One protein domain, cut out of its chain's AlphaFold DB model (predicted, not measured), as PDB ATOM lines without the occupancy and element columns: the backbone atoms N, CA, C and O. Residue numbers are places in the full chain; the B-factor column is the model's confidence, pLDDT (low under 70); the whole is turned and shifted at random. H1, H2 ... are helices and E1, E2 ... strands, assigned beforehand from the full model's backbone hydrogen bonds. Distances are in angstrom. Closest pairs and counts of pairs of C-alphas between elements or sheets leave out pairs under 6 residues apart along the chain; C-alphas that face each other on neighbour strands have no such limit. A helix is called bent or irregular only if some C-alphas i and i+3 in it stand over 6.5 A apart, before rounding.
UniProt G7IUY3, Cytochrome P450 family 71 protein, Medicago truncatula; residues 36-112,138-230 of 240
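AT A GLANCE: This is residues 36 to 112 and 138 to 230 of the 240 residues of the protein "Cytochrome P450 family 71 protein" of Medicago truncatula (UniProt G7IUY3). Four helices, H1, H2, H4 and H6, cross one another at steep angles in a compact core, with H4 nearest its middle and the short H3 and H5 at its outside. Long stretches without a named element, residues 138 to 153, 158 to 183 and 206 to 230, lie round this core. The printed part has 170 residues with six named helices and one named strand, in the order H1 H2 H3 H4 H5 H6 E1; the class is mostly helix. The whole is compact and rounded, with a radius of gyration of the C-alphas of 15.8 A and spans of 44 by 37 by 36 A.

HOW THE PARTS SIT: Start at H1, residues 37 to 60; its residues 58 to 59 only just touch H2, residues 62 to 76, with 3 pairs of C-alphas within 8 A, and only at the corner. H2 touches H4, residues 91 to 104, at a steep tilt of 41 degrees, opposite ways; the closest C-alphas, of Ala 68 and Leu 93, are 6.0 A apart. H1 touches H4 about perpendicular, at 76 degrees, closest at the C-alphas of Ala 54 and Thr 100, 5.6 A. H6, residues 184 to 201, touches H1 at a steep tilt of 41 degrees, the same way, closest at the C-alphas of Thr 47 and Gly 187, 5.9 A. H6 touches H2 about perpendicular, at 85 degrees, with the C-alphas of Gln 69 and Leu 199 closest at 5.2 A. H6 also touches H4, closest at the C-alphas of Lys 94 and Glu 192, 7.2 A. H3, residues 84 to 89, only just touches H6, with 3 pairs of C-alphas within 8 A, the closest those of Glu 84 and Ile 193, 6.7 A. H5, residues 154 to 157, touches H4, closest at the C-alphas of Ile 96 and Pro 154, 5.0 A, and is apart from H6. E1, residues 202 to 205, pairs with no named strand; it is near H2. Each O i to N i+4 pair is within hydrogen-bond range in H1, H2, H4 and H6; in H3 0 of 2 are, beside 2 of 3 O i to N i+3 pairs, and H5 is too short for an O i to N i+4 pair.

IN THESE COORDINATES: Find C-alpha 37 at (11.837, 58.577, -0.697); from there H1 runs 34.5 A to C-alpha 60. H2 measures 21.1 A, H4 19.7 A and H6 25.9 A. H3 is irregular: C-alphas 85 and 88 are 7.6 A apart. E1 ends at C-alpha 205, at (44.382, 56.781, 12.776).

THE WHOLE: Residues 113 to 137 are not printed; C-alphas 112 and 138 are 15.7 A apart across this cut. The link from H5 to H6, 26 residues, is long. Look at residues 36, 209 and 223 for pLDDT under 70.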
ATOM      1  N   GLY A  36      10.075  57.205  -4.364       62.00
ATOM      2  CA  GLY A  36      11.428  57.786  -4.426       62.00
ATOM      3  C   GLY A  36      12.098  57.908  -3.055       62.00
ATOM      4  O   GLY A  36      13.279  57.599  -2.902       62.00
ATOM      5  N   TYR A  37      11.329  58.319  -2.044       73.81
ATOM      6  CA  TYR A  37      11.837  58.577  -0.697       73.81
ATOM      7  C   TYR A  37      12.278  57.287   0.001       73.81
ATOM      8  O   TYR A  37      13.346  57.258   0.609       73.81
ATOM      9  N   ASP A  38      11.516  56.202  -0.169       71.75
ATOM     10  CA  ASP A  38      11.847  54.900   0.416       71.75
ATOM     11  C   ASP A  38      13.187  54.357  -0.101       71.75
ATOM     12  O   ASP A  38      14.005  53.887   0.687       71.75
ATOM     13  N   HIS A  39      13.454  54.468  -1.409       76.50
ATOM     14  CA  HIS A  39      14.715  54.002  -1.997       76.50
ATOM     15  C   HIS A  39      15.906  54.844  -1.533       76.50
ATOM     16  O   HIS A  39      16.939  54.286  -1.164       76.50
ATOM     17  N   LEU A  40      15.759  56.174  -1.527       79.62
ATOM     18  CA  LEU A  40      16.816  57.088  -1.096       79.62
ATOM     19  C   LEU A  40      17.144  56.902   0.386       79.62
ATOM     20  O   LEU A  40      18.316  56.767   0.737       79.62
ATOM     21  N   SER A  41      16.124  56.848   1.243       80.38
ATOM     22  CA  SER A  41      16.290  56.668   2.686       80.38
ATOM     23  C   SER A  41      16.916  55.310   3.013       80.38
ATOM     24  O   SER A  41      17.968  55.247   3.657       80.38
ATOM     25  N   ALA A  42      16.339  54.220   2.489       83.31
ATOM     26  CA  ALA A  42      16.822  52.870   2.764       83.31
ATOM     27  C   ALA A  42      18.242  52.646   2.230       83.31
ATOM     28  O   ALA A  42      19.086  52.100   2.944       83.31
ATOM     29  N   GLY A  43      18.526  53.080   0.998       85.06
ATOM     30  CA  GLY A  43      19.834  52.909   0.368       85.06
ATOM     31  C   GLY A  43      20.933  53.727   1.044       85.06
ATOM     32  O   GLY A  43      22.018  53.202   1.283       85.06
ATOM     33  N   SER A  44      20.651  54.981   1.407       87.75
ATOM     34  CA  SER A  44      21.662  55.878   1.984       87.75
ATOM     35  C   SER A  44      22.045  55.465   3.402       87.75
ATOM     36  O   SER A  44      23.226  55.284   3.697       87.75
ATOM     37  N   GLN A  45      21.056  55.266   4.281       88.50
ATOM     38  CA  GLN A  45      21.329  55.006   5.695       88.50
ATOM     39  C   GLN A  45      22.008  53.647   5.912       88.50
ATOM     40  O   GLN A  45      22.951  53.555   6.699       88.50
ATOM     41  N   THR A  46      21.574  52.597   5.208       92.56
ATOM     42  CA  THR A  46      22.171  51.254   5.348       92.56
ATOM     43  C   THR A  46      23.586  51.183   4.772       92.56
ATOM     44  O   THR A  46      24.461  50.577   5.392       92.56
ATOM     45  N   THR A  47      23.839  51.857   3.646       95.12
ATOM     46  CA  THR A  47      25.177  51.954   3.041       95.12
ATOM     47  C   THR A  47      26.147  52.685   3.962       95.12
ATOM     48  O   THR A  47      27.207  52.146   4.272       95.12
ATOM     49  N   PHE A  48      25.762  53.863   4.468       94.19
ATOM     50  CA  PHE A  48      26.580  54.622   5.419       94.19
ATOM     51  C   PHE A  48      26.899  53.802   6.673       94.19
ATOM     52  O   PHE A  48      28.057  53.695   7.059       94.19
ATOM     53  N   THR A  49      25.884  53.160   7.258       94.94
ATOM     54  CA  THR A  49      26.055  52.325   8.457       94.94
ATOM     55  C   THR A  49      27.032  51.174   8.200       94.94
ATOM     56  O   THR A  49      27.880  50.883   9.036       94.94
ATOM     57  N   THR A  50      26.963  50.545   7.023       97.31
ATOM     58  CA  THR A  50      27.896  49.465   6.660       97.31
ATOM     59  C   THR A  50      29.326  49.981   6.503       97.31
ATOM     60  O   THR A  50      30.256  49.335   6.976       97.31
ATOM     61  N   LEU A  51      29.518  51.145   5.874       97.75
ATOM     62  CA  LEU A  51      30.839  51.769   5.738       97.75
ATOM     63  C   LEU A  51      31.434  52.142   7.100       97.75
ATOM     64  O   LEU A  51      32.616  51.898   7.336       97.75
ATOM     65  N   GLU A  52      30.618  52.685   8.004       96.94
ATOM     66  CA  GLU A  52      31.039  53.028   9.364       96.94
ATOM     67  C   GLU A  52      31.489  51.782  10.146       96.94
ATOM     68  O   GLU A  52      32.552  51.792  10.777       96.94
ATOM     69  N   TRP A  53      30.739  50.680  10.060       97.88
ATOM     70  CA  TRP A  53      31.130  49.406  10.671       97.88
ATOM     71  C   TRP A  53      32.376  48.795  10.031       97.88
ATOM     72  O   TRP A  53      33.263  48.354  10.758       97.88
ATOM     73  N   ALA A  54      32.488  48.823   8.700       98.44
ATOM     74  CA  ALA A  54      33.669  48.327   7.997       98.44
ATOM     75  C   ALA A  54      34.927  49.088   8.440       98.44
ATOM     76  O   ALA A  54      35.913  48.474   8.834       98.44
ATOM     77  N   MET A  55      34.882  50.424   8.457       97.94
ATOM     78  CA  MET A  55      36.002  51.243   8.929       97.94
ATOM     79  C   MET A  55      36.317  50.993  10.406       97.94
ATOM     80  O   MET A  55      37.488  50.935  10.773       97.94
ATOM     81  N   SER A  56      35.301  50.793  11.247       96.94
ATOM     82  CA  SER A  56      35.499  50.458  12.663       96.94
ATOM     83  C   SER A  56      36.257  49.150  12.840       96.94
ATOM     84  O   SER A  56      37.237  49.100  13.579       96.94
ATOM     85  N   GLU A  57      35.831  48.101  12.137       97.62
ATOM     86  CA  GLU A  57      36.485  46.796  12.192       97.62
ATOM     87  C   GLU A  57      37.903  46.846  11.625       97.62
ATOM     88  O   GLU A  57      38.816  46.266  12.205       97.62
ATOM     89  N   LEU A  58      38.135  47.594  10.545       97.56
ATOM     90  CA  LEU A  58      39.482  47.771  10.004       97.56
ATOM     91  C   LEU A  58      40.405  48.497  10.992       97.56
ATOM     92  O   LEU A  58      41.553  48.095  11.158       97.56
ATOM     93  N   ILE A  59      39.916  49.520  11.701       95.38
ATOM     94  CA  ILE A  59      40.701  50.210  12.736       95.38
ATOM     95  C   ILE A  59      41.022  49.279  13.908       95.38
ATOM     96  O   ILE A  59      42.163  49.276  14.364       95.38
ATOM     97  N   LYS A  60      40.062  48.456  14.357       94.19
ATOM     98  CA  LYS A  60      40.296  47.441  15.403       94.19
ATOM     99  C   LYS A  60      41.229  46.316  14.967       94.19
ATOM    100  O   LYS A  60      41.838  45.680  15.820       94.19
ATOM    101  N   ASN A  61      41.370  46.086  13.663       95.38
ATOM    102  CA  ASN A  61      42.186  45.015  13.101       95.38
ATOM    103  C   ASN A  61      43.251  45.578  12.133       95.38
ATOM    104  O   ASN A  61      43.122  45.410  10.916       95.38
ATOM    105  N   PRO A  62      44.343  46.195  12.637       94.06
ATOM    106  CA  PRO A  62      45.339  46.874  11.801       94.06
ATOM    107  C   PRO A  62      45.959  46.003  10.700       94.06
ATOM    108  O   PRO A  62      46.228  46.492   9.610       94.06
ATOM    109  N   GLN A  63      46.136  44.701  10.949       96.06
ATOM    110  CA  GLN A  63      46.654  43.761   9.945       96.06
ATOM    111  C   GLN A  63      45.690  43.581   8.762       96.06
ATOM    112  O   GLN A  63      46.115  43.480   7.611       96.06
ATOM    113  N   VAL A  64      44.380  43.571   9.035       98.06
ATOM    114  CA  VAL A  64      43.339  43.513   8.000       98.06
ATOM    115  C   VAL A  64      43.308  44.833   7.228       98.06
ATOM    116  O   VAL A  64      43.258  44.812   5.999       98.06
ATOM    117  N   MET A  65      43.396  45.975   7.925       97.56
ATOM    118  CA  MET A  65      43.503  47.301   7.301       97.56
ATOM    119  C   MET A  65      44.686  47.377   6.332       97.56
ATOM    120  O   MET A  65      44.496  47.724   5.168       97.56
ATOM    121  N   GLU A  66      45.883  47.002   6.782       97.44
ATOM    122  CA  GLU A  66      47.105  47.050   5.974       97.44
ATOM    123  C   GLU A  66      46.968  46.206   4.701       97.44
ATOM    124  O   GLU A  66      47.243  46.677   3.596       97.44
ATOM    125  N   LYS A  67      46.462  44.975   4.830       98.31
ATOM    126  CA  LYS A  67      46.248  44.074   3.693       98.31
ATOM    127  C   LYS A  67      45.194  44.607   2.718       98.31
ATOM    128  O   LYS A  67      45.367  44.479   1.505       98.31
ATOM    129  N   ALA A  68      44.132  45.238   3.220       98.38
ATOM    130  CA  ALA A  68      43.107  45.870   2.390       98.38
ATOM    131  C   ALA A  68      43.653  47.079   1.622       98.38
ATOM    132  O   ALA A  68      43.466  47.174   0.409       98.38
ATOM    133  N   GLN A  69      44.383  47.969   2.298       98.44
ATOM    134  CA  GLN A  69      45.039  49.107   1.655       98.44
ATOM    135  C   GLN A  69      46.061  48.641   0.613       98.44
ATOM    136  O   GLN A  69      46.094  49.191  -0.487       98.44
ATOM    137  N   ALA A  70      46.850  47.604   0.910       98.25
ATOM    138  CA  ALA A  70      47.815  47.034  -0.027       98.25
ATOM    139  C   ALA A  70      47.143  46.470  -1.291       98.25
ATOM    140  O   ALA A  70      47.597  46.768  -2.397       98.25
ATOM    141  N   GLU A  71      46.045  45.713  -1.155       98.38
ATOM    142  CA  GLU A  71      45.272  45.213  -2.304       98.38
ATOM    143  C   GLU A  71      44.764  46.373  -3.169       98.38
ATOM    144  O   GLU A  71      45.043  46.430  -4.371       98.38
ATOM    145  N   VAL A  72      44.049  47.321  -2.557       98.12
ATOM    146  CA  VAL A  72      43.428  48.441  -3.274       98.12
ATOM    147  C   VAL A  72      44.491  49.290  -3.972       98.12
ATOM    148  O   VAL A  72      44.379  49.575  -5.166       98.12
ATOM    149  N   ARG A  73      45.569  49.651  -3.267       97.69
ATOM    150  CA  ARG A  73      46.668  50.444  -3.831       97.69
ATOM    151  C   ARG A  73      47.390  49.700  -4.942       97.69
ATOM    152  O   ARG A  73      47.717  50.324  -5.943       97.69
ATOM    153  N   SER A  74      47.589  48.387  -4.827       97.38
ATOM    154  CA  SER A  74      48.208  47.590  -5.892       97.38
ATOM    155  C   SER A  74      47.357  47.560  -7.161       97.38
ATOM    156  O   SER A  74      47.906  47.662  -8.255       97.38
ATOM    157  N   VAL A  75      46.034  47.416  -7.040       97.38
ATOM    158  CA  VAL A  75      45.131  47.335  -8.202       97.38
ATOM    159  C   VAL A  75      45.033  48.665  -8.950       97.38
ATOM    160  O   VAL A  75      44.957  48.666 -10.178       97.38
ATOM    161  N   TYR A  76      45.065  49.792  -8.234       95.94
ATOM    162  CA  TYR A  76      44.902  51.128  -8.821       95.94
ATOM    163  C   TYR A  76      46.209  51.921  -8.953       95.94
ATOM    164  O   TYR A  76      46.173  53.077  -9.375       95.94
ATOM    165  N   LYS A  77      47.368  51.315  -8.652       93.06
ATOM    166  CA  LYS A  77      48.683  51.981  -8.649       93.06
ATOM    167  C   LYS A  77      48.978  52.737  -9.943       93.06
ATOM    168  O   LYS A  77      49.374  53.893  -9.897       93.06
ATOM    169  N   GLU A  78      48.783  52.085 -11.087       91.19
ATOM    170  CA  GLU A  78      49.082  52.671 -12.403       91.19
ATOM    171  C   GLU A  78      48.109  53.792 -12.778       91.19
ATOM    172  O   GLU A  78      48.460  54.711 -13.512       91.19
ATOM    173  N   LYS A  79      46.876  53.714 -12.271       92.12
ATOM    174  CA  LYS A  79      45.797  54.637 -12.608       92.12
ATOM    175  C   LYS A  79      45.794  55.885 -11.729       92.12
ATOM    176  O   LYS A  79      45.408  56.952 -12.194       92.12
ATOM    177  N   GLY A  80      46.195  55.756 -10.466       92.69
ATOM    178  CA  GLY A  80      46.255  56.860  -9.503       92.69
ATOM    179  C   GLY A  80      44.899  57.307  -8.937       92.69
ATOM    180  O   GLY A  80      44.865  58.210  -8.107       92.69
ATOM    181  N   TYR A  81      43.788  56.693  -9.351       93.19
ATOM    182  CA  TYR A  81      42.452  56.951  -8.809       93.19
ATOM    183  C   TYR A  81      41.569  55.703  -8.883       93.19
ATOM    184  O   TYR A  81      41.751  54.854  -9.762       93.19
ATOM    185  N   VAL A  82      40.602  55.609  -7.968       95.75
ATOM    186  CA  VAL A  82      39.648  54.496  -7.892       95.75
ATOM    187  C   VAL A  82      38.434  54.775  -8.777       95.75
ATOM    188  O   VAL A  82      37.834  55.843  -8.712       95.75
ATOM    189  N   ASP A  83      38.045  53.786  -9.579       94.25
ATOM    190  CA  ASP A  83      36.797  53.775 -10.345       94.25
ATOM    191  C   ASP A  83      36.191  52.366 -10.405       94.25
ATOM    192  O   ASP A  83      36.795  51.390  -9.948       94.25
ATOM    193  N   GLU A  84      35.008  52.231 -10.997       93.62
ATOM    194  CA  GLU A  84      34.259  50.973 -11.009       93.62
ATOM    195  C   GLU A  84      34.919  49.879 -11.863       93.62
ATOM    196  O   GLU A  84      34.701  48.687 -11.626       93.62
ATOM    197  N   SER A  85      35.759  50.260 -12.833       92.88
ATOM    198  CA  SER A  85      36.309  49.353 -13.854       92.88
ATOM    199  C   SER A  85      37.093  48.171 -13.275       92.88
ATOM    200  O   SER A  85      37.084  47.077 -13.845       92.88
ATOM    201  N   SER A  86      37.756  48.368 -12.131       94.56
ATOM    202  CA  SER A  86      38.643  47.374 -11.512       94.56
ATOM    203  C   SER A  86      38.163  46.860 -10.150       94.56
ATOM    204  O   SER A  86      38.846  46.022  -9.562       94.56
ATOM    205  N   LEU A  87      36.964  47.243  -9.685       95.00
ATOM    206  CA  LEU A  87      36.422  46.792  -8.390       95.00
ATOM    207  C   LEU A  87      36.285  45.268  -8.300       95.00
ATOM    208  O   LEU A  87      36.473  44.674  -7.241       95.00
ATOM    209  N   HIS A  88      36.005  44.604  -9.424       94.75
ATOM    210  CA  HIS A  88      35.904  43.145  -9.492       94.75
ATOM    211  C   HIS A  88      37.208  42.419  -9.104       94.75
ATOM    212  O   HIS A  88      37.150  41.245  -8.745       94.75
ATOM    213  N   LYS A  89      38.363  43.101  -9.153       96.50
ATOM    214  CA  LYS A  89      39.674  42.552  -8.774       96.50
ATOM    215  C   LYS A  89      39.940  42.607  -7.265       96.50
ATOM    216  O   LYS A  89      40.822  41.894  -6.798       96.50
ATOM    217  N   LEU A  90      39.191  43.420  -6.512       97.19
ATOM    218  CA  LEU A  90      39.370  43.635  -5.070       97.19
ATOM    219  C   LEU A  90      38.711  42.512  -4.254       97.19
ATOM    220  O   LEU A  90      37.642  42.681  -3.658       97.19
ATOM    221  N   LYS A  91      39.299  41.318  -4.295       97.06
ATOM    222  CA  LYS A  91      38.736  40.126  -3.650       97.06
ATOM    223  C   LYS A  91      38.720  40.255  -2.130       97.06
ATOM    224  O   LYS A  91      37.728  39.894  -1.494       97.06
ATOM    225  N   TYR A  92      39.799  40.766  -1.546       98.38
ATOM    226  CA  TYR A  92      39.922  40.921  -0.106       98.38
ATOM    227  C   TYR A  92      38.983  42.011   0.412       98.38
ATOM    228  O   TYR A  92      38.260  41.770   1.381       98.38
ATOM    229  N   LEU A  93      38.871  43.142  -0.292       98.38
ATOM    230  CA  LEU A  93      37.876  44.174   0.020       98.38
ATOM    231  C   LEU A  93      36.448  43.604   0.058       98.38
ATOM    232  O   LEU A  93      35.689  43.870   0.988       98.38
ATOM    233  N   LYS A  94      36.081  42.771  -0.923       97.62
ATOM    234  CA  LYS A  94      34.763  42.112  -0.953       97.62
ATOM    235  C   LYS A  94      34.568  41.165   0.232       97.62
ATOM    236  O   LYS A  94      33.469  41.104   0.779       97.62
ATOM    237  N   SER A  95      35.618  40.459   0.658       98.12
ATOM    238  CA  SER A  95      35.561  39.599   1.850       98.12
ATOM    239  C   SER A  95      35.348  40.403   3.140       98.12
ATOM    240  O   SER A  95      34.528  40.011   3.967       98.12
ATOM    241  N   ILE A  96      35.974  41.581   3.260       98.56
ATOM    242  CA  ILE A  96      35.775  42.531   4.367       98.56
ATOM    243  C   ILE A  96      34.327  43.016   4.407       98.56
ATOM    244  O   ILE A  96      33.705  43.018   5.467       98.56
ATOM    245  N   ILE A  97      33.764  43.385   3.254       98.19
ATOM    246  CA  ILE A  97      32.370  43.834   3.155       98.19
ATOM    247  C   ILE A  97      31.413  42.712   3.575       98.19
ATOM    248  O   ILE A  97      30.498  42.948   4.366       98.19
ATOM    249  N   LYS A  98      31.631  41.478   3.101       97.81
ATOM    250  CA  LYS A  98      30.803  40.337   3.512       97.81
ATOM    251  C   LYS A  98      30.911  40.055   5.014       97.81
ATOM    252  O   LYS A  98      29.885  39.861   5.659       97.81
ATOM    253  N   GLU A  99      32.116  40.074   5.577       98.19
ATOM    254  CA  GLU A  99      32.317  39.829   7.012       98.19
ATOM    255  C   GLU A  99      31.713  40.960   7.860       98.19
ATOM    256  O   GLU A  99      31.111  40.707   8.904       98.19
ATOM    257  N   THR A 100      31.753  42.198   7.355       98.19
ATOM    258  CA  THR A 100      31.063  43.347   7.960       98.19
ATOM    259  C   THR A 100      29.556  43.122   7.981       98.19
ATOM    260  O   THR A 100      28.934  43.331   9.013       98.19
ATOM    261  N   PHE A 101      28.947  42.642   6.893       97.31
ATOM    262  CA  PHE A 101      27.524  42.288   6.906       97.31
ATOM    263  C   PHE A 101      27.202  41.138   7.857       97.31
ATOM    264  O   PHE A 101      26.112  41.104   8.424       97.31
ATOM    265  N   ARG A 102      28.117  40.178   8.008       97.12
ATOM    266  CA  ARG A 102      27.911  39.014   8.870       97.12
ATOM    267  C   ARG A 102      27.812  39.432  10.336       97.12
ATOM    268  O   ARG A 102      26.899  38.994  11.035       97.12
ATOM    269  N   LEU A 103      28.723  40.294  10.784       96.50
ATOM    270  CA  LEU A 103      28.710  40.807  12.150       96.50
ATOM    271  C   LEU A 103      27.708  41.953  12.308       96.50
ATOM    272  O   LEU A 103      26.830  41.870  13.158       96.50
ATOM    273  N   HIS A 104      27.758  42.966  11.453       95.50
ATOM    274  CA  HIS A 104      27.118  44.269  11.660       95.50
ATOM    275  C   HIS A 104      26.079  44.609  10.589       95.50
ATOM    276  O   HIS A 104      26.041  45.724  10.063       95.50
ATOM    277  N   ALA A 105      25.225  43.645  10.228       91.38
ATOM    278  CA  ALA A 105      24.122  43.898   9.301       91.38
ATOM    279  C   ALA A 105      23.265  45.086   9.791       91.38
ATOM    280  O   ALA A 105      22.727  45.009  10.899       91.38
ATOM    281  N   PRO A 106      23.032  46.131   8.967       92.56
ATOM    282  CA  PRO A 106      22.222  47.282   9.372       92.56
ATOM    283  C   PRO A 106      20.812  46.906   9.852       92.56
ATOM    284  O   PRO A 106      20.256  47.577  10.712       92.56
ATOM    285  N   SER A 107      20.240  45.815   9.335       91.19
ATOM    286  CA  SER A 107      18.910  45.318   9.713       91.19
ATOM    287  C   SER A 107      18.997  43.910  10.326       91.19
ATOM    288  O   SER A 107      18.633  42.938   9.660       91.19
ATOM    289  N   PRO A 108      19.437  43.758  11.590       87.31
ATOM    290  CA  PRO A 108      19.736  42.452  12.196       87.31
ATOM    291  C   PRO A 108      18.503  41.577  12.480       87.31
ATOM    292  O   PRO A 108      18.630  40.379  12.721       87.31
ATOM    293  N   LEU A 109      17.300  42.161  12.454       87.38
ATOM    294  CA  LEU A 109      16.019  41.448  12.574       87.38
ATOM    295  C   LEU A 109      15.223  41.409  11.258       87.38
ATOM    296  O   LEU A 109      14.074  40.957  11.238       87.38
ATOM    297  N   LEU A 110      15.832  41.892  10.165       88.88
ATOM    298  CA  LEU A 110      15.200  42.122   8.866       88.88
ATOM    299  C   LEU A 110      13.870  42.904   8.976       88.88
ATOM    300  O   LEU A 110      13.486  43.417  10.028       88.88
ATOM    301  N   LEU A 111      13.162  43.067   7.856       87.38
ATOM    302  CA  LEU A 111      11.829  43.671   7.874       87.38
ATOM    303  C   LEU A 111      10.777  42.630   8.291       87.38
ATOM    304  O   LEU A 111      10.773  41.529   7.723       87.38
ATOM    305  N   PRO A 112       9.850  42.965   9.215       85.50
ATOM    306  CA  PRO A 112       8.776  42.065   9.609       85.50
ATOM    307  C   PRO A 112       7.957  41.584   8.410       85.50
ATOM    308  O   PRO A 112       7.576  42.355   7.528       85.50
ATOM    309  N   SER A 138      21.565  36.651  14.678       88.62
ATOM    310  CA  SER A 138      21.795  35.369  15.360       88.62
ATOM    311  C   SER A 138      22.190  34.263  14.384       88.62
ATOM    312  O   SER A 138      23.013  33.426  14.726       88.62
ATOM    313  N   ILE A 139      21.636  34.269  13.167       89.31
ATOM    314  CA  ILE A 139      21.981  33.303  12.115       89.31
ATOM    315  C   ILE A 139      23.422  33.512  11.631       89.31
ATOM    316  O   ILE A 139      24.218  32.576  11.618       89.31
ATOM    317  N   CYS A 140      23.776  34.751  11.283       91.44
ATOM    318  CA  CYS A 140      25.102  35.108  10.779       91.44
ATOM    319  C   CYS A 140      26.215  34.952  11.835       91.44
ATOM    320  O   CYS A 140      27.397  34.936  11.489       91.44
ATOM    321  N   ARG A 141      25.860  34.839  13.120       90.81
ATOM    322  CA  ARG A 141      26.790  34.621  14.240       90.81
ATOM    323  C   ARG A 141      26.625  33.244  14.901       90.81
ATOM    324  O   ARG A 141      27.147  32.994  15.983       90.81
ATOM    325  N   ASP A 142      25.923  32.316  14.254       90.69
ATOM    326  CA  ASP A 142      25.737  30.971  14.790       90.69
ATOM    327  C   ASP A 142      27.016  30.129  14.642       90.69
ATOM    328  O   ASP A 142      27.460  29.809  13.536       90.69
ATOM    329  N   SER A 143      27.579  29.716  15.779       92.38
ATOM    330  CA  SER A 143      28.788  28.881  15.857       92.38
ATOM    331  C   SER A 143      28.696  27.523  15.145       92.38
ATOM    332  O   SER A 143      29.727  26.911  14.875       92.38
ATOM    333  N   ARG A 144      27.486  27.048  14.809       90.50
ATOM    334  CA  ARG A 144      27.284  25.829  14.006       90.50
ATOM    335  C   ARG A 144      27.732  25.997  12.556       90.50
ATOM    336  O   ARG A 144      28.136  25.018  11.939       90.50
ATOM    337  N   TYR A 145      27.653  27.219  12.030       89.94
ATOM    338  CA  TYR A 145      28.027  27.554  10.652       89.94
ATOM    339  C   TYR A 145      29.323  28.373  10.591       89.94
ATOM    340  O   TYR A 145      30.071  28.279   9.622       89.94
ATOM    341  N   TRP A 146      29.625  29.138  11.645       92.62
ATOM    342  CA  TRP A 146      30.732  30.091  11.670       92.62
ATOM    343  C   TRP A 146      31.736  29.768  12.786       92.62
ATOM    344  O   TRP A 146      31.495  30.020  13.964       92.62
ATOM    345  N   ILE A 147      32.906  29.235  12.420       93.44
ATOM    346  CA  ILE A 147      34.021  29.015  13.362       93.44
ATOM    347  C   ILE A 147      34.495  30.367  13.904       93.44
ATOM    348  O   ILE A 147      34.752  31.255  13.101       93.44
ATOM    349  N   GLU A 148      34.668  30.520  15.221       95.38
ATOM    350  CA  GLU A 148      34.969  31.820  15.859       95.38
ATOM    351  C   GLU A 148      33.950  32.910  15.450       95.38
ATOM    352  O   GLU A 148      34.329  33.982  14.986       95.38
ATOM    353  N   ALA A 149      32.648  32.625  15.576       94.12
ATOM    354  CA  ALA A 149      31.570  33.439  15.005       94.12
ATOM    355  C   ALA A 149      31.577  34.932  15.393       94.12
ATOM    356  O   ALA A 149      31.164  35.762  14.591       94.12
ATOM    357  N   GLU A 150      32.055  35.304  16.578       94.62
ATOM    358  CA  GLU A 150      32.104  36.716  17.003       94.62
ATOM    359  C   GLU A 150      33.370  37.451  16.529       94.62
ATOM    360  O   GLU A 150      33.480  38.664  16.679       94.62
ATOM    361  N   LYS A 151      34.344  36.736  15.958       96.12
ATOM    362  CA  LYS A 151      35.601  37.315  15.486       96.12
ATOM    363  C   LYS A 151      35.436  37.862  14.076       96.12
ATOM    364  O   LYS A 151      34.965  37.149  13.188       96.12
ATOM    365  N   PHE A 152      35.902  39.087  13.858       97.69
ATOM    366  CA  PHE A 152      36.045  39.650  12.522       97.69
ATOM    367  C   PHE A 152      37.216  38.974  11.801       97.69
ATOM    368  O   PHE A 152      38.379  39.224  12.115       97.69
ATOM    369  N   TYR A 153      36.914  38.062  10.874       96.81
ATOM    370  CA  TYR A 153      37.926  37.287  10.151       96.81
ATOM    371  C   TYR A 153      37.577  37.184   8.658       96.81
ATOM    372  O   TYR A 153      37.038  36.162   8.224       96.81
ATOM    373  N   PRO A 154      37.865  38.233   7.860       97.62
ATOM    374  CA  PRO A 154      37.508  38.292   6.440       97.62
ATOM    375  C   PRO A 154      38.077  37.148   5.600       97.62
ATOM    376  O   PRO A 154      37.456  36.731   4.624       97.62
ATOM    377  N   GLU A 155      39.224  36.588   5.992       96.75
ATOM    378  CA  GLU A 155      39.874  35.464   5.315       96.75
ATOM    379  C   GLU A 155      38.943  34.268   5.103       96.75
ATOM    380  O   GLU A 155      39.071  33.585   4.089       96.75
ATOM    381  N   ARG A 156      37.973  34.033   6.000       95.44
ATOM    382  CA  ARG A 156      37.007  32.930   5.850       95.44
ATOM    383  C   ARG A 156      36.096  33.084   4.628       95.44
ATOM    384  O   ARG A 156      35.476  32.112   4.207       95.44
ATOM    385  N   LEU A 157      35.970  34.303   4.102       95.31
ATOM    386  CA  LEU A 157      35.099  34.651   2.980       95.31
ATOM    387  C   LEU A 157      35.875  34.912   1.684       95.31
ATOM    388  O   LEU A 157      35.256  35.217   0.661       95.31
ATOM    389  N   ILE A 158      37.204  34.767   1.695       93.25
ATOM    390  CA  ILE A 158      38.017  34.797   0.476       93.25
ATOM    391  C   ILE A 158      37.726  33.532  -0.331       93.25
ATOM    392  O   ILE A 158      37.830  32.425   0.187       93.25
ATOM    393  N   ASP A 159      37.337  33.709  -1.597       86.38
ATOM    394  CA  ASP A 159      36.973  32.625  -2.523       86.38
ATOM    395  C   ASP A 159      35.904  31.646  -1.960       86.38
ATOM    396  O   ASP A 159      35.741  30.527  -2.443       86.38
ATOM    397  N   CYS A 160      35.128  32.085  -0.960       89.25
ATOM    398  CA  CYS A 160      34.015  31.336  -0.383       89.25
ATOM    399  C   CYS A 160      32.772  31.429  -1.281       89.25
ATOM    400  O   CYS A 160      32.427  32.509  -1.774       89.25
ATOM    401  N   SER A 161      32.070  30.305  -1.459       90.75
ATOM    402  CA  SER A 161      30.852  30.234  -2.273       90.75
ATOM    403  C   SER A 161      29.637  30.907  -1.631       90.75
ATOM    404  O   SER A 161      28.722  31.272  -2.361       90.75
ATOM    405  N   VAL A 162      29.639  31.085  -0.304       92.50
ATOM    406  CA  VAL A 162      28.536  31.701   0.451       92.50
ATOM    407  C   VAL A 162      28.307  33.132  -0.028       92.50
ATOM    408  O   VAL A 162      29.232  33.951  -0.034       92.50
ATOM    409  N   ASP A 163      27.079  33.459  -0.417       91.38
ATOM    410  CA  ASP A 163      26.705  34.736  -1.014       91.38
ATOM    411  C   ASP A 163      25.424  35.312  -0.392       91.38
ATOM    412  O   ASP A 163      24.486  34.619  -0.012       91.38
ATOM    413  N   TYR A 164      25.336  36.636  -0.352       93.25
ATOM    414  CA  TYR A 164      24.213  37.372   0.230       93.25
ATOM    415  C   TYR A 164      22.990  37.460  -0.705       93.25
ATOM    416  O   TYR A 164      22.085  38.273  -0.496       93.25
ATOM    417  N   LYS A 165      22.947  36.632  -1.757       89.75
ATOM    418  CA  LYS A 165      21.867  36.568  -2.762       89.75
ATOM    419  C   LYS A 165      20.616  35.831  -2.270       89.75
ATOM    420  O   LYS A 165      19.676  35.636  -3.038       89.75
ATOM    421  N   GLY A 166      20.590  35.438  -0.996       87.19
ATOM    422  CA  GLY A 166      19.434  34.828  -0.342       87.19
ATOM    423  C   GLY A 166      19.219  33.354  -0.690       87.19
ATOM    424  O   GLY A 166      18.082  32.887  -0.624       87.19
ATOM    425  N   VAL A 167      20.292  32.658  -1.079       89.62
ATOM    426  CA  VAL A 167      20.318  31.199  -1.290       89.62
ATOM    427  C   VAL A 167      21.066  30.470  -0.171       89.62
ATOM    428  O   VAL A 167      20.675  29.360   0.174       89.62
ATOM    429  N   ASP A 168      22.066  31.118   0.432       91.81
ATOM    430  CA  ASP A 168      22.823  30.610   1.577       91.81
ATOM    431  C   ASP A 168      22.198  31.150   2.869       91.81
ATOM    432  O   ASP A 168      22.314  32.333   3.205       91.81
ATOM    433  N   PHE A 169      21.440  30.308   3.573       90.88
ATOM    434  CA  PHE A 169      20.612  30.753   4.698       90.88
ATOM    435  C   PHE A 169      21.412  31.097   5.949       90.88
ATOM    436  O   PHE A 169      20.924  31.867   6.768       90.88
ATOM    437  N   GLU A 170      22.641  30.602   6.064       90.81
ATOM    438  CA  GLU A 170      23.628  31.001   7.066       90.81
ATOM    439  C   GLU A 170      24.122  32.448   6.888       90.81
ATOM    440  O   GLU A 170      24.739  32.995   7.806       90.81
ATOM    441  N   PHE A 171      23.842  33.084   5.737       94.94
ATOM    442  CA  PHE A 171      24.286  34.436   5.398       94.94
ATOM    443  C   PHE A 171      23.223  35.244   4.631       94.94
ATOM    444  O   PHE A 171      23.265  35.411   3.413       94.94
ATOM    445  N   ILE A 172      22.270  35.824   5.368       94.81
ATOM    446  CA  ILE A 172      21.122  36.559   4.798       94.81
ATOM    447  C   ILE A 172      21.032  38.035   5.234       94.81
ATOM    448  O   ILE A 172      19.966  38.482   5.672       94.81
ATOM    449  N   PRO A 173      22.096  38.850   5.086       94.81
ATOM    450  CA  PRO A 173      22.075  40.253   5.519       94.81
ATOM    451  C   PRO A 173      21.057  41.117   4.753       94.81
ATOM    452  O   PRO A 173      20.580  42.123   5.271       94.81
ATOM    453  N   PHE A 174      20.655  40.692   3.549       94.81
ATOM    454  CA  PHE A 174      19.619  41.337   2.730       94.81
ATOM    455  C   PHE A 174      18.280  40.579   2.723       94.81
ATOM    456  O   PHE A 174      17.369  40.900   1.948       94.81
ATOM    457  N   GLY A 175      18.150  39.567   3.583       92.50
ATOM    458  CA  GLY A 175      17.046  38.617   3.572       92.50
ATOM    459  C   GLY A 175      17.074  37.673   2.369       92.50
ATOM    460  O   GLY A 175      18.065  37.555   1.657       92.50
ATOM    461  N   ALA A 176      15.957  36.981   2.157       91.12
ATOM    462  CA  ALA A 176      15.808  35.990   1.096       91.12
ATOM    463  C   ALA A 176      14.348  35.874   0.612       91.12
ATOM    464  O   ALA A 176      13.404  36.426   1.207       91.12
ATOM    465  N   GLY A 177      14.167  35.134  -0.485       90.44
ATOM    466  CA  GLY A 177      12.872  34.835  -1.097       90.44
ATOM    467  C   GLY A 177      12.205  36.041  -1.768       90.44
ATOM    468  O   GLY A 177      12.858  36.991  -2.181       90.44
ATOM    469  N   ARG A 178      10.864  36.023  -1.853       87.75
ATOM    470  CA  ARG A 178      10.052  37.005  -2.617       87.75
ATOM    471  C   ARG A 178      10.253  38.478  -2.235       87.75
ATOM    472  O   ARG A 178       9.838  39.357  -2.979       87.75
ATOM    473  N   ARG A 179      10.809  38.749  -1.055       89.25
ATOM    474  CA  ARG A 179      11.020  40.103  -0.514       89.25
ATOM    475  C   ARG A 179      12.462  40.268  -0.042       89.25
ATOM    476  O   ARG A 179      12.711  40.873   1.000       89.25
ATOM    477  N   ILE A 180      13.385  39.635  -0.764       92.38
ATOM    478  CA  ILE A 180      14.805  39.967  -0.698       92.38
ATOM    479  C   ILE A 180      14.992  41.443  -1.071       92.38
ATOM    480  O   ILE A 180      14.201  41.987  -1.847       92.38
ATOM    481  N   CYS A 181      15.991  42.101  -0.481       93.25
ATOM    482  CA  CYS A 181      16.251  43.513  -0.738       93.25
ATOM    483  C   CYS A 181      16.395  43.779  -2.251       93.25
ATOM    484  O   CYS A 181      17.281  43.210  -2.889       93.25
ATOM    485  N   PRO A 182      15.574  44.665  -2.845       92.69
ATOM    486  CA  PRO A 182      15.710  45.012  -4.259       92.69
ATOM    487  C   PRO A 182      16.947  45.887  -4.531       92.69
ATOM    488  O   PRO A 182      17.377  46.010  -5.671       92.69
ATOM    489  N   GLY A 183      17.529  46.490  -3.488       91.88
ATOM    490  CA  GLY A 183      18.662  47.411  -3.573       91.88
ATOM    491  C   GLY A 183      20.047  46.770  -3.458       91.88
ATOM    492  O   GLY A 183      21.013  47.519  -3.359       91.88
ATOM    493  N   ILE A 184      20.178  45.432  -3.459       94.06
ATOM    494  CA  ILE A 184      21.470  44.739  -3.248       94.06
ATOM    495  C   ILE A 184      22.550  45.268  -4.194       94.06
ATOM    496  O   ILE A 184      23.614  45.675  -3.746       94.06
ATOM    497  N   ILE A 185      22.268  45.294  -5.498       93.69
ATOM    498  CA  ILE A 185      23.259  45.675  -6.514       93.69
ATOM    499  C   ILE A 185      23.727  47.119  -6.294       93.69
ATOM    500  O   ILE A 185      24.924  47.389  -6.315       93.69
ATOM    501  N   PHE A 186      22.789  48.032  -6.026       92.94
ATOM    502  CA  PHE A 186      23.096  49.439  -5.783       92.94
ATOM    503  C   PHE A 186      23.878  49.643  -4.478       92.94
ATOM    504  O   PHE A 186      24.892  50.336  -4.477       92.94
ATOM    505  N   GLY A 187      23.439  49.023  -3.380       94.06
ATOM    506  CA  GLY A 187      24.099  49.140  -2.079       94.06
ATOM    507  C   GLY A 187      25.527  48.605  -2.112       94.06
ATOM    508  O   GLY A 187      26.451  49.304  -1.712       94.06
ATOM    509  N   ILE A 188      25.728  47.408  -2.672       96.00
ATOM    510  CA  ILE A 188      27.063  46.806  -2.795       96.00
ATOM    511  C   ILE A 188      27.985  47.673  -3.651       96.00
ATOM    512  O   ILE A 188      29.104  47.939  -3.225       96.00
ATOM    513  N   ALA A 189      27.523  48.165  -4.804       95.31
ATOM    514  CA  ALA A 189      28.341  49.023  -5.660       95.31
ATOM    515  C   ALA A 189      28.814  50.289  -4.923       95.31
ATOM    516  O   ALA A 189      29.996  50.622  -4.983       95.31
ATOM    517  N   ASN A 190      27.919  50.950  -4.176       96.25
ATOM    518  CA  ASN A 190      28.257  52.149  -3.402       96.25
ATOM    519  C   ASN A 190      29.205  51.852  -2.232       96.25
ATOM    520  O   ASN A 190      30.098  52.652  -1.955       96.25
ATOM    521  N   ILE A 191      29.040  50.714  -1.552       98.06
ATOM    522  CA  ILE A 191      29.939  50.303  -0.466       98.06
ATOM    523  C   ILE A 191      31.330  49.982  -1.024       98.06
ATOM    524  O   ILE A 191      32.318  50.489  -0.502       98.06
ATOM    525  N   GLU A 192      31.411  49.188  -2.098       98.00
ATOM    526  CA  GLU A 192      32.678  48.798  -2.727       98.00
ATOM    527  C   GLU A 192      33.472  50.021  -3.199       98.00
ATOM    528  O   GLU A 192      34.636  50.169  -2.825       98.00
ATOM    529  N   ILE A 193      32.847  50.924  -3.967       98.00
ATOM    530  CA  ILE A 193      33.537  52.110  -4.492       98.00
ATOM    531  C   ILE A 193      33.962  53.067  -3.374       98.00
ATOM    532  O   ILE A 193      35.080  53.583  -3.403       98.00
ATOM    533  N   SER A 194      33.110  53.283  -2.367       98.19
ATOM    534  CA  SER A 194      33.400  54.218  -1.276       98.19
ATOM    535  C   SER A 194      34.512  53.689  -0.378       98.19
ATOM    536  O   SER A 194      35.461  54.414  -0.092       98.19
ATOM    537  N   LEU A 195      34.442  52.414   0.021       98.56
ATOM    538  CA  LEU A 195      35.467  51.809   0.867       98.56
ATOM    539  C   LEU A 195      36.811  51.738   0.135       98.56
ATOM    540  O   LEU A 195      37.833  52.097   0.711       98.56
ATOM    541  N   ALA A 196      36.819  51.369  -1.151       98.44
ATOM    542  CA  ALA A 196      38.035  51.398  -1.959       98.44
ATOM    543  C   ALA A 196      38.657  52.806  -2.006       98.44
ATOM    544  O   ALA A 196      39.856  52.944  -1.786       98.44
ATOM    545  N   ASN A 197      37.860  53.859  -2.217       97.81
ATOM    546  CA  ASN A 197      38.361  55.239  -2.207       97.81
ATOM    547  C   ASN A 197      38.972  55.641  -0.855       97.81
ATOM    548  O   ASN A 197      40.061  56.218  -0.824       97.81
ATOM    549  N   LEU A 198      38.306  55.306   0.256       98.00
ATOM    550  CA  LEU A 198      38.801  55.600   1.606       98.00
ATOM    551  C   LEU A 198      40.152  54.923   1.877       98.00
ATOM    552  O   LEU A 198      41.043  55.544   2.456       98.00
ATOM    553  N   LEU A 199      40.321  53.671   1.447       98.19
ATOM    554  CA  LEU A 199      41.545  52.894   1.667       98.19
ATOM    555  C   LEU A 199      42.672  53.252   0.694       98.19
ATOM    556  O   LEU A 199      43.851  53.180   1.045       98.19
ATOM    557  N   PHE A 200      42.325  53.654  -0.527       97.69
ATOM    558  CA  PHE A 200      43.301  54.056  -1.529       97.69
ATOM    559  C   PHE A 200      43.988  55.370  -1.143       97.69
ATOM    560  O   PHE A 200      45.216  55.421  -1.088       97.69
ATOM    561  N   HIS A 201      43.199  56.407  -0.844       96.44
ATOM    562  CA  HIS A 201      43.695  57.778  -0.698       96.44
ATOM    563  C   HIS A 201      44.251  58.115   0.686       96.44
ATOM    564  O   HIS A 201      45.002  59.084   0.804       96.44
ATOM    565  N   PHE A 202      43.890  57.360   1.725       97.19
ATOM    566  CA  PHE A 202      44.208  57.738   3.098       97.19
ATOM    567  C   PHE A 202      44.762  56.580   3.917       97.19
ATOM    568  O   PHE A 202      44.338  55.431   3.779       97.19
ATOM    569  N   ASP A 203      45.687  56.921   4.806       95.69
ATOM    570  CA  ASP A 203      45.975  56.166   6.017       95.69
ATOM    571  C   ASP A 203      45.127  56.717   7.164       95.69
ATOM    572  O   ASP A 203      44.897  57.925   7.260       95.69
ATOM    573  N   TRP A 204      44.659  55.831   8.038       94.44
ATOM    574  CA  TRP A 204      43.674  56.168   9.062       94.44
ATOM    575  C   TRP A 204      44.229  55.930  10.459       94.44
ATOM    576  O   TRP A 204      44.849  54.902  10.727       94.44
ATOM    577  N   LYS A 205      43.990  56.881  11.365       90.81
ATOM    578  CA  LYS A 205      44.382  56.781  12.776       90.81
ATOM    579  C   LYS A 205      43.258  57.239  13.694       90.81
ATOM    580  O   LYS A 205      42.454  58.095  13.326       90.81
ATOM    581  N   MET A 206      43.249  56.708  14.912       90.00
ATOM    582  CA  MET A 206      42.410  57.229  15.986       90.00
ATOM    583  C   MET A 206      42.866  58.644  16.386       90.00
ATOM    584  O   MET A 206      44.075  58.913  16.413       90.00
ATOM    585  N   PRO A 207      41.934  59.554  16.727       85.81
ATOM    586  CA  PRO A 207      42.268  60.840  17.322       85.81
ATOM    587  C   PRO A 207      43.157  60.648  18.555       85.81
ATOM    588  O   PRO A 207      42.958  59.717  19.334       85.81
ATOM    589  N   ASN A 208      44.142  61.529  18.726       79.12
ATOM    590  CA  ASN A 208      45.081  61.541  19.858       79.12
ATOM    591  C   ASN A 208      45.992  60.305  20.001       79.12
ATOM    592  O   ASN A 208      46.697  60.193  20.998       79.12
ATOM    593  N   GLY A 209      46.033  59.409  19.009       68.00
ATOM    594  CA  GLY A 209      46.886  58.218  19.059       68.00
ATOM    595  C   GLY A 209      46.393  57.135  20.023       68.00
ATOM    596  O   GLY A 209      47.185  56.280  20.407       68.00
ATOM    597  N   ASN A 210      45.111  57.173  20.408       71.81
ATOM    598  CA  ASN A 210      44.496  56.147  21.248       71.81
ATOM    599  C   ASN A 210      44.602  54.756  20.602       71.81
ATOM    600  O   ASN A 210      44.580  54.620  19.374       71.81
ATOM    601  N   ASN A 211      44.678  53.720  21.439       75.94
ATOM    602  CA  ASN A 211      44.775  52.343  20.969       75.94
ATOM    603  C   ASN A 211      43.479  51.904  20.278       75.94
ATOM    604  O   ASN A 211      42.377  52.209  20.729       75.94
ATOM    605  N   ALA A 212      43.617  51.123  19.207       76.06
ATOM    606  CA  ALA A 212      42.495  50.539  18.473       76.06
ATOM    607  C   ALA A 212      41.556  49.696  19.364       76.06
ATOM    608  O   ALA A 212      40.348  49.641  19.127       76.06
ATOM    609  N   ASP A 213      42.097  49.095  20.427       78.81
ATOM    610  CA  ASP A 213      41.343  48.301  21.402       78.81
ATOM    611  C   ASP A 213      40.334  49.131  22.210       78.81
ATOM    612  O   ASP A 213      39.309  48.604  22.644       78.81
ATOM    613  N   GLU A 214      40.580  50.436  22.359       81.81
ATOM    614  CA  GLU A 214      39.706  51.374  23.072       81.81
ATOM    615  C   GLU A 214      38.532  51.857  22.210       81.81
ATOM    616  O   GLU A 214      37.661  52.582  22.700       81.81
ATOM    617  N   LEU A 215      38.476  51.467  20.929       88.00
ATOM    618  CA  LEU A 215      37.349  51.808  20.072       88.00
ATOM    619  C   LEU A 215      36.080  51.121  20.587       88.00
ATOM    620  O   LEU A 215      35.946  49.890  20.532       88.00
ATOM    621  N   ASP A 216      35.138  51.949  21.041       87.69
ATOM    622  CA  ASP A 216      33.802  51.523  21.436       87.69
ATOM    623  C   ASP A 216      33.086  50.851  20.255       87.69
ATOM    624  O   ASP A 216      33.100  51.372  19.143       87.69
ATOM    625  N   MET A 217      32.463  49.701  20.494       92.00
ATOM    626  CA  MET A 217      31.689  48.945  19.499       92.00
ATOM    627  C   MET A 217      30.230  48.768  19.940       92.00
ATOM    628  O   MET A 217      29.522  47.922  19.401       92.00
ATOM    629  N   ILE A 218      29.770  49.538  20.934       90.31
ATOM    630  CA  ILE A 218      28.386  49.484  21.401       90.31
ATOM    631  C   ILE A 218      27.440  49.889  20.268       90.31
ATOM    632  O   ILE A 218      27.592  50.929  19.623       90.31
ATOM    633  N   GLU A 219      26.417  49.069  20.070       88.19
ATOM    634  CA  GLU A 219      25.366  49.276  19.086       88.19
ATOM    635  C   GLU A 219      24.238  50.166  19.646       88.19
ATOM    636  O   GLU A 219      23.914  50.136  20.837       88.19
ATOM    637  N   SER A 220      23.595  50.939  18.771       81.81
ATOM    638  CA  SER A 220      22.328  51.619  19.045       81.81
ATOM    639  C   SER A 220      21.255  51.103  18.097       81.81
ATOM    640  O   SER A 220      21.395  51.177  16.874       81.81
ATOM    641  N   PHE A 221      20.153  50.613  18.666       75.56
ATOM    642  CA  PHE A 221      19.039  50.080  17.893       75.56
ATOM    643  C   PHE A 221      18.185  51.204  17.291       75.56
ATOM    644  O   PHE A 221      17.870  52.190  17.959       75.56
ATOM    645  N   GLY A 222      17.794  51.054  16.027       72.06
ATOM    646  CA  GLY A 222      17.021  52.041  15.275       72.06
ATOM    647  C   GLY A 222      16.552  51.478  13.934       72.06
ATOM    648  O   GLY A 222      16.452  50.264  13.777       72.06
ATOM    649  N   LEU A 223      16.280  52.351  12.955       68.75
ATOM    650  CA  LEU A 223      15.956  51.926  11.582       68.75
ATOM    651  C   LEU A 223      17.095  51.104  10.952       68.75
ATOM    652  O   LEU A 223      16.838  50.144  10.234       68.75
ATOM    653  N   ALA A 224      18.334  51.483  11.263       79.75
ATOM    654  CA  ALA A 224      19.529  50.684  11.059       79.75
ATOM    655  C   ALA A 224      20.286  50.597  12.391       79.75
ATOM    656  O   ALA A 224      20.354  51.592  13.120       79.75
ATOM    657  N   VAL A 225      20.847  49.431  12.703       86.81
ATOM    658  CA  VAL A 225      21.725  49.242  13.857       86.81
ATOM    659  C   VAL A 225      23.096  49.807  13.526       86.81
ATOM    660  O   VAL A 225      23.853  49.267  12.721       86.81
ATOM    661  N   ARG A 226      23.371  50.953  14.137       88.81
ATOM    662  CA  ARG A 226      24.594  51.738  13.968       88.81
ATOM    663  C   ARG A 226      25.409  51.716  15.248       88.81
ATOM    664  O   ARG A 226      24.913  51.299  16.299       88.81
ATOM    665  N   ARG A 227      26.627  52.239  15.182       92.00
ATOM    666  CA  ARG A 227      27.382  52.553  16.393       92.00
ATOM    667  C   ARG A 227      26.598  53.544  17.245       92.00
ATOM    668  O   ARG A 227      25.967  54.470  16.729       92.00
ATOM    669  N   LYS A 228      26.649  53.358  18.561       89.06
ATOM    670  CA  LYS A 228      26.067  54.295  19.524       89.06
ATOM    671  C   LYS A 228      26.770  55.649  19.491       89.06
ATOM    672  O   LYS A 228      26.112  56.674  19.645       89.06
ATOM    673  N   HIS A 229      28.082  55.638  19.281       90.12
ATOM    674  CA  HIS A 229      28.903  56.833  19.158       90.12
ATOM    675  C   HIS A 229      29.567  56.862  17.782       90.12
ATOM    676  O   HIS A 229      30.120  55.848  17.337       90.12
ATOM    677  N   ASP A 230      29.506  58.027  17.139       90.19
ATOM    678  CA  ASP A 230      30.061  58.249  15.805       90.19
ATOM    679  C   ASP A 230      31.546  57.868  15.750       90.19
ATOM    680  O   ASP A 230      32.299  58.058  16.714       90.19
TER     681      ASP A 230